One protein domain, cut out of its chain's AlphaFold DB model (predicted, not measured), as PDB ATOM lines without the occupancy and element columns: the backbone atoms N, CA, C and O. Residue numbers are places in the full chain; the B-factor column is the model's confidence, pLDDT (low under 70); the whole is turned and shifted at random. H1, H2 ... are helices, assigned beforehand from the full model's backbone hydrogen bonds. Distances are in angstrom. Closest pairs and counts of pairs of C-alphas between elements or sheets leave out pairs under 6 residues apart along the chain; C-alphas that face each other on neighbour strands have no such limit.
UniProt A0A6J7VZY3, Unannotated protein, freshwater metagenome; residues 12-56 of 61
ATOM      1  N   LEU A  12     -14.787   9.543  94.518       88.12
ATOM      2  CA  LEU A  12     -15.500  10.364  93.535       88.12
ATOM      3  C   LEU A  12     -15.586   9.664  92.174       88.12
ATOM      4  O   LEU A  12     -14.642   9.004  91.733       88.12
ATOM      5  N   GLU A  13     -16.696   9.881  91.471       88.75
ATOM      6  CA  GLU A  13     -16.923   9.348  90.122       88.75
ATOM      7  C   GLU A  13     -15.786   9.722  89.156       88.75
ATOM      8  O   GLU A  13     -15.283   8.864  88.435       88.75
ATOM      9  N   ALA A  14     -15.293  10.964  89.233       85.12
ATOM     10  CA  ALA A  14     -14.167  11.446  88.435       85.12
ATOM     11  C   ALA A  14     -12.872  10.641  88.655       85.12
ATOM     12  O   ALA A  14     -12.123  10.425  87.708       85.12
ATOM     13  N   HIS A  15     -12.607  10.148  89.872       87.56
ATOM     14  CA  HIS A  15     -11.444   9.288  90.124       87.56
ATOM     15  C   HIS A  15     -11.639   7.890  89.543       87.56
ATOM     16  O   HIS A  15     -10.717   7.325  88.959       87.56
ATOM     17  N   ARG A  16     -12.850   7.334  89.672       91.50
ATOM     18  CA  ARG A  16     -13.176   6.018  89.108       91.50
ATOM     19  C   ARG A  16     -13.170   6.030  87.584       91.50
ATOM     20  O   ARG A  16     -12.829   5.014  86.988       91.50
ATOM     21  N   MET A  17     -13.470   7.171  86.967       90.56
ATOM     22  CA  MET A  17     -13.429   7.344  85.518       90.56
ATOM     23  C   MET A  17     -12.068   6.983  84.920       90.56
ATOM     24  O   MET A  17     -11.987   6.273  83.921       90.56
ATOM     25  N   TRP A  18     -10.986   7.381  85.587       90.44
ATOM     26  CA  TRP A  18      -9.631   7.106  85.116       90.44
ATOM     27  C   TRP A  18      -9.226   5.632  85.208       90.44
ATOM     28  O   TRP A  18      -8.243   5.248  84.583       90.44
ATOM     29  N   LYS A  19     -10.004   4.766  85.878       90.88
ATOM     30  CA  LYS A  19      -9.803   3.309  85.785       90.88
ATOM     31  C   LYS A  19     -10.025   2.783  84.360       90.88
ATOM     32  O   LYS A  19      -9.461   1.753  84.015       90.88
ATOM     33  N   LEU A  20     -10.820   3.480  83.538       91.69
ATOM     34  CA  LEU A  20     -11.007   3.149  82.120       91.69
ATOM     35  C   LEU A  20      -9.800   3.542  81.250       91.69
ATOM     36  O   LEU A  20      -9.666   3.041  80.140       91.69
ATOM     37  N   ALA A  21      -8.941   4.445  81.734       92.12
ATOM     38  CA  ALA A  21      -7.788   4.969  81.006       92.12
ATOM     39  C   ALA A  21      -6.630   5.267  81.983       92.12
ATOM     40  O   ALA A  21      -6.369   6.434  82.292       92.12
ATOM     41  N   PRO A  22      -5.949   4.229  82.504       91.88
ATOM     42  CA  PRO A  22      -4.999   4.367  83.611       91.88
ATOM     43  C   PRO A  22      -3.804   5.276  83.289       91.88
ATOM     44  O   PRO A  22      -3.414   6.077  84.138       91.88
ATOM     45  N   ASP A  23      -3.281   5.231  82.062       94.81
ATOM     46  CA  ASP A  23      -2.153   6.079  81.646       94.81
ATOM     47  C   ASP A  23      -2.543   7.564  81.592       94.81
ATOM     48  O   ASP A  23      -1.780   8.439  82.006       94.81
ATOM     49  N   ILE A  24      -3.780   7.858  81.167       93.50
ATOM     50  CA  ILE A  24      -4.345   9.211  81.252       93.50
ATOM     51  C   ILE A  24      -4.516   9.599  82.723       93.50
ATOM     52  O   ILE A  24      -4.166  10.712  83.109       93.50
ATOM     53  N   GLY A  25      -4.997   8.675  83.559       92.31
ATOM     54  CA  GLY A  25      -5.131   8.871  85.000       92.31
ATOM     55  C   GLY A  25      -3.830   9.304  85.676       92.31
ATOM     56  O   GLY A  25      -3.840  10.249  86.466       92.31
ATOM     57  N   ALA A  26      -2.706   8.675  85.322       94.06
ATOM     58  CA  ALA A  26      -1.386   9.056  85.820       94.06
ATOM     59  C   ALA A  26      -1.013  10.497  85.421       94.06
ATOM     60  O   ALA A  26      -0.599  11.290  86.269       94.06
ATOM     61  N   GLY A  27      -1.236  10.873  84.158       95.94
ATOM     62  CA  GLY A  27      -1.011  12.243  83.684       95.94
ATOM     63  C   GLY A  27      -1.908  13.274  84.380       95.94
ATOM     64  O   GLY A  27      -1.436  14.329  84.807       95.94
ATOM     65  N   MET A  28      -3.189  12.953  84.569       93.88
ATOM     66  CA  MET A  28      -4.141  13.818  85.275       93.88
ATOM     67  C   MET A  28      -3.770  14.004  86.750       93.88
ATOM     68  O   MET A  28      -3.941  15.099  87.289       93.88
ATOM     69  N   HIS A  29      -3.226  12.971  87.398       92.06
ATOM     70  CA  HIS A  29      -2.701  13.081  88.756       92.06
ATOM     71  C   HIS A  29      -1.507  14.041  88.822       92.06
ATOM     72  O   HIS A  29      -1.515  14.955  89.648       92.06
ATOM     73  N   ALA A  30      -0.538  13.904  87.910       96.12
ATOM     74  CA  ALA A  30       0.622  14.794  87.838       96.12
ATOM     75  C   ALA A  30       0.222  16.259  87.569       96.12
ATOM     76  O   ALA A  30       0.758  17.177  88.193       96.12
ATOM     77  N   LEU A  31      -0.763  16.488  86.691       94.62
ATOM     78  CA  LEU A  31      -1.330  17.819  86.461       94.62
ATOM     79  C   LEU A  31      -1.971  18.381  87.736       94.62
ATOM     80  O   LEU A  31      -1.718  19.530  88.097       94.62
ATOM     81  N   SER A  32      -2.790  17.580  88.424       93.00
ATOM     82  CA  SER A  32      -3.428  17.983  89.679       93.00
ATOM     83  C   SER A  32      -2.383  18.372  90.724       93.00
ATOM     84  O   SER A  32      -2.488  19.435  91.331       93.00
ATOM     85  N   GLU A  33      -1.343  17.559  90.907       95.88
ATOM     86  CA  GLU A  33      -0.240  17.874  91.816       95.88
ATOM     87  C   GLU A  33       0.407  19.218  91.451       95.88
ATOM     88  O   GLU A  33       0.496  20.102  92.301       95.88
ATOM     89  N   ALA A  34       0.774  19.424  90.183       96.06
ATOM     90  CA  ALA A  34       1.391  20.669  89.735       96.06
ATOM     91  C   ALA A  34       0.509  21.900  90.016       96.06
ATOM     92  O   ALA A  34       0.995  22.907  90.534       96.06
ATOM     93  N   VAL A  35      -0.798  21.808  89.747       94.38
ATOM     94  CA  VAL A  35      -1.764  22.878  90.038       94.38
ATOM     95  C   VAL A  35      -1.826  23.167  91.540       94.38
ATOM     96  O   VAL A  35      -1.819  24.331  91.949       94.38
ATOM     97  N   TYR A  36      -1.887  22.133  92.379       94.19
ATOM     98  CA  TYR A  36      -2.159  22.317  93.802       94.19
ATOM     99  C   TYR A  36      -0.925  22.590  94.669       94.19
ATOM    100  O   TYR A  36      -1.062  23.245  95.706       94.19
ATOM    101  N   THR A  37       0.262  22.153  94.251       95.94
ATOM    102  CA  THR A  37       1.483  22.226  95.074       95.94
ATOM    103  C   THR A  37       2.623  23.010  94.428       95.94
ATOM    104  O   THR A  37       3.509  23.467  95.143       95.94
ATOM    105  N   LYS A  38       2.597  23.219  93.102       96.25
ATOM    106  CA  LYS A  38       3.676  23.881  92.337       96.25
ATOM    107  C   LYS A  38       3.203  25.152  91.621       96.25
ATOM    108  O   LYS A  38       3.808  25.577  90.640       96.25
ATOM    109  N   SER A  39       2.109  25.758  92.085       94.88
ATOM    110  CA  SER A  39       1.582  26.998  91.507       94.88
ATOM    111  C   SER A  39       2.414  28.213  91.921       94.88
ATOM    112  O   SER A  39       2.825  28.322  93.072       94.88
ATOM    113  N   SER A  40       2.605  29.154  90.993       96.81
ATOM    114  CA  SER A  40       3.163  30.484  91.270       96.81
ATOM    115  C   SER A  40       2.135  31.470  91.841       96.81
ATOM    116  O   SER A  40       2.507  32.570  92.240       96.81
ATOM    117  N   LEU A  41       0.852  31.098  91.867       96.69
ATOM    118  CA  LEU A  41      -0.234  31.911  92.406       96.69
ATOM    119  C   LEU A  41      -0.497  31.560  93.870       96.69
ATOM    120  O   LEU A  41      -0.340  30.409  94.287       96.69
ATOM    121  N   SER A  42      -0.993  32.532  94.638       96.94
ATOM    122  CA  SER A  42      -1.551  32.230  95.956       96.94
ATOM    123  C   SER A  42      -2.758  31.290  95.831       96.94
ATOM    124  O   SER A  42      -3.422  31.231  94.793       96.94
ATOM    125  N   VAL A  43      -3.098  30.579  96.913       96.44
ATOM    126  CA  VAL A  43      -4.261  29.669  96.929       96.44
ATOM    127  C   VAL A  43      -5.533  30.393  96.475       96.44
ATOM    128  O   VAL A  43      -6.264  29.878  95.636       96.44
ATOM    129  N   ARG A  44      -5.772  31.615  96.967       97.12
ATOM    130  CA  ARG A  44      -6.967  32.396  96.615       97.12
ATOM    131  C   ARG A  44      -7.011  32.733  95.123       97.12
ATOM    132  O   ARG A  44      -8.046  32.536  94.494       97.12
ATOM    133  N   GLU A  45      -5.911  33.222  94.557       97.62
ATOM    134  CA  GLU A  45      -5.839  33.568  93.130       97.62
ATOM    135  C   GLU A  45      -5.973  32.332  92.243       97.62
ATOM    136  O   GLU A  45      -6.697  32.367  91.250       97.62
ATOM    137  N   ARG A  46      -5.342  31.218  92.631       97.12
ATOM    138  CA  ARG A  46      -5.449  29.951  91.907       97.12
ATOM    139  C   ARG A  46      -6.887  29.449  91.851       97.12
ATOM    140  O   ARG A  46      -7.345  29.066  90.777       97.12
ATOM    141  N   GLU A  47      -7.599  29.428  92.977       95.81
ATOM    142  CA  GLU A  47      -8.980  28.940  92.982       95.81
ATOM    143  C   GLU A  47      -9.900  29.848  92.152       95.81
ATOM    144  O   GLU A  47     -10.690  29.343  91.356       95.81
ATOM    145  N   VAL A  48      -9.736  31.176  92.226       96.50
ATOM    146  CA  VAL A  48     -10.486  32.114  91.369       96.50
ATOM    147  C   VAL A  48     -10.160  31.903  89.888       96.50
ATOM    148  O   VAL A  48     -11.074  31.877  89.062       96.50
ATOM    149  N   ALA A  49      -8.888  31.695  89.535       95.94
ATOM    150  CA  ALA A  49      -8.486  31.401  88.162       95.94
ATOM    151  C   ALA A  49      -9.136  30.105  87.651       95.94
ATOM    152  O   ALA A  49      -9.690  30.081  86.552       95.94
ATOM    153  N   ARG A  50      -9.152  29.043  88.465       94.69
ATOM    154  CA  ARG A  50      -9.798  27.766  88.119       94.69
ATOM    155  C   ARG A  50     -11.309  27.897  87.967       94.69
ATOM    156  O   ARG A  50     -11.856  27.387  86.990       94.69
ATOM    157  N   MET A  51     -11.970  28.622  88.869       95.69
ATOM    158  CA  MET A  51     -13.395  28.939  88.742       95.69
ATOM    159  C   MET A  51     -13.676  29.708  87.450       95.69
ATOM    160  O   MET A  51     -14.621  29.382  86.732       95.69
ATOM    161  N   ARG A  52     -12.839  30.696  87.108       96.06
ATOM    162  CA  ARG A  52     -13.011  31.472  85.877       96.06
ATOM    163  C   ARG A  52     -12.848  30.608  84.627       96.06
ATOM    164  O   ARG A  52     -13.648  30.739  83.707       96.06
ATOM    165  N   ILE A  53     -11.864  29.709  84.604       95.25
ATOM    166  CA  ILE A  53     -11.675  28.739  83.513       95.25
ATOM    167  C   ILE A  53     -12.903  27.831  83.374       95.25
ATOM    168  O   ILE A  53     -13.381  27.621  82.262       95.25
ATOM    169  N   ALA A  54     -13.448  27.325  84.484       95.69
ATOM    170  CA  ALA A  54     -14.649  26.495  84.456       95.69
ATOM    171  C   ALA A  54     -15.856  27.250  83.874       95.69
ATOM    172  O   ALA A  54     -16.511  26.740  82.970       95.69
ATOM    173  N   GLN A  55     -16.079  28.499  84.296       95.00
ATOM    174  CA  GLN A  55     -17.119  29.364  83.729       95.00
ATOM    175  C   GLN A  55     -16.943  29.586  82.221       95.00
ATOM    176  O   GLN A  55     -17.918  29.499  81.476       95.00
ATOM    177  N   LEU A  56     -15.715  29.866  81.763       96.44
ATOM    178  CA  LEU A  56     -15.410  30.071  80.340       96.44
ATOM    179  C   LEU A  56     -15.688  28.816  79.504       96.44
ATOM    180  O   LEU A  56     -16.164  28.930  78.379       96.44
TER     181      LEU A  56
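AT A GLANCE: This is residues 12 to 56 of the 61 residues of the protein "Unannotated protein" of freshwater metagenome (UniProt A0A6J7VZY3). An open bracket of three helices: the long H2 is the crossbar, with short H1 folded back at one end and H3 at the other, and the space between H1 and H3 is empty. The 45 printed residues hold H1, H2 and H3 in that order and no named strand; the class is all helix. The whole is loose, with a radius of gyration of the C-alphas of 12.5 A and spans of 33 by 23 by 17 A.

IN THESE COORDINATES: H1, residues 13 to 20, begins at C-alpha 13 (-16.923, 9.348, 90.122) and is 11.7 A long. H2, residues 22 to 37, measures 22.2 A. H3, residues 43 to 56, measures 20.0 A and ends at C-alpha 56 (-15.410, 30.071, 80.340).

HOW THE PARTS SIT: H1 and H2 only just touch, with 3 pairs of C-alphas within 8 A, and only at the corner by their link; H2 does so with residues 24 to 25 alone. The closest C-alphas, of Trp 18 and Gly 25, are 4.8 A apart. Their tilt is steep, 40 degrees, opposite ways. H2 and H3 are near each other, with 8 pairs of C-alphas within 10 A. H1 and H3 are apart. In H2 and H3 every O i to N i+4 pair is within hydrogen-bond range; in H1, 1 of 4 is, beside 4 of 5 O i to N i+3 pairs.

THE WHOLE: The C-alphas of Leu 20 and Ser 42, the two farthest apart, are 33.6 A from each other. The printed part has no cut, and both links are tight. No printed residue is under 70 in pLDDT.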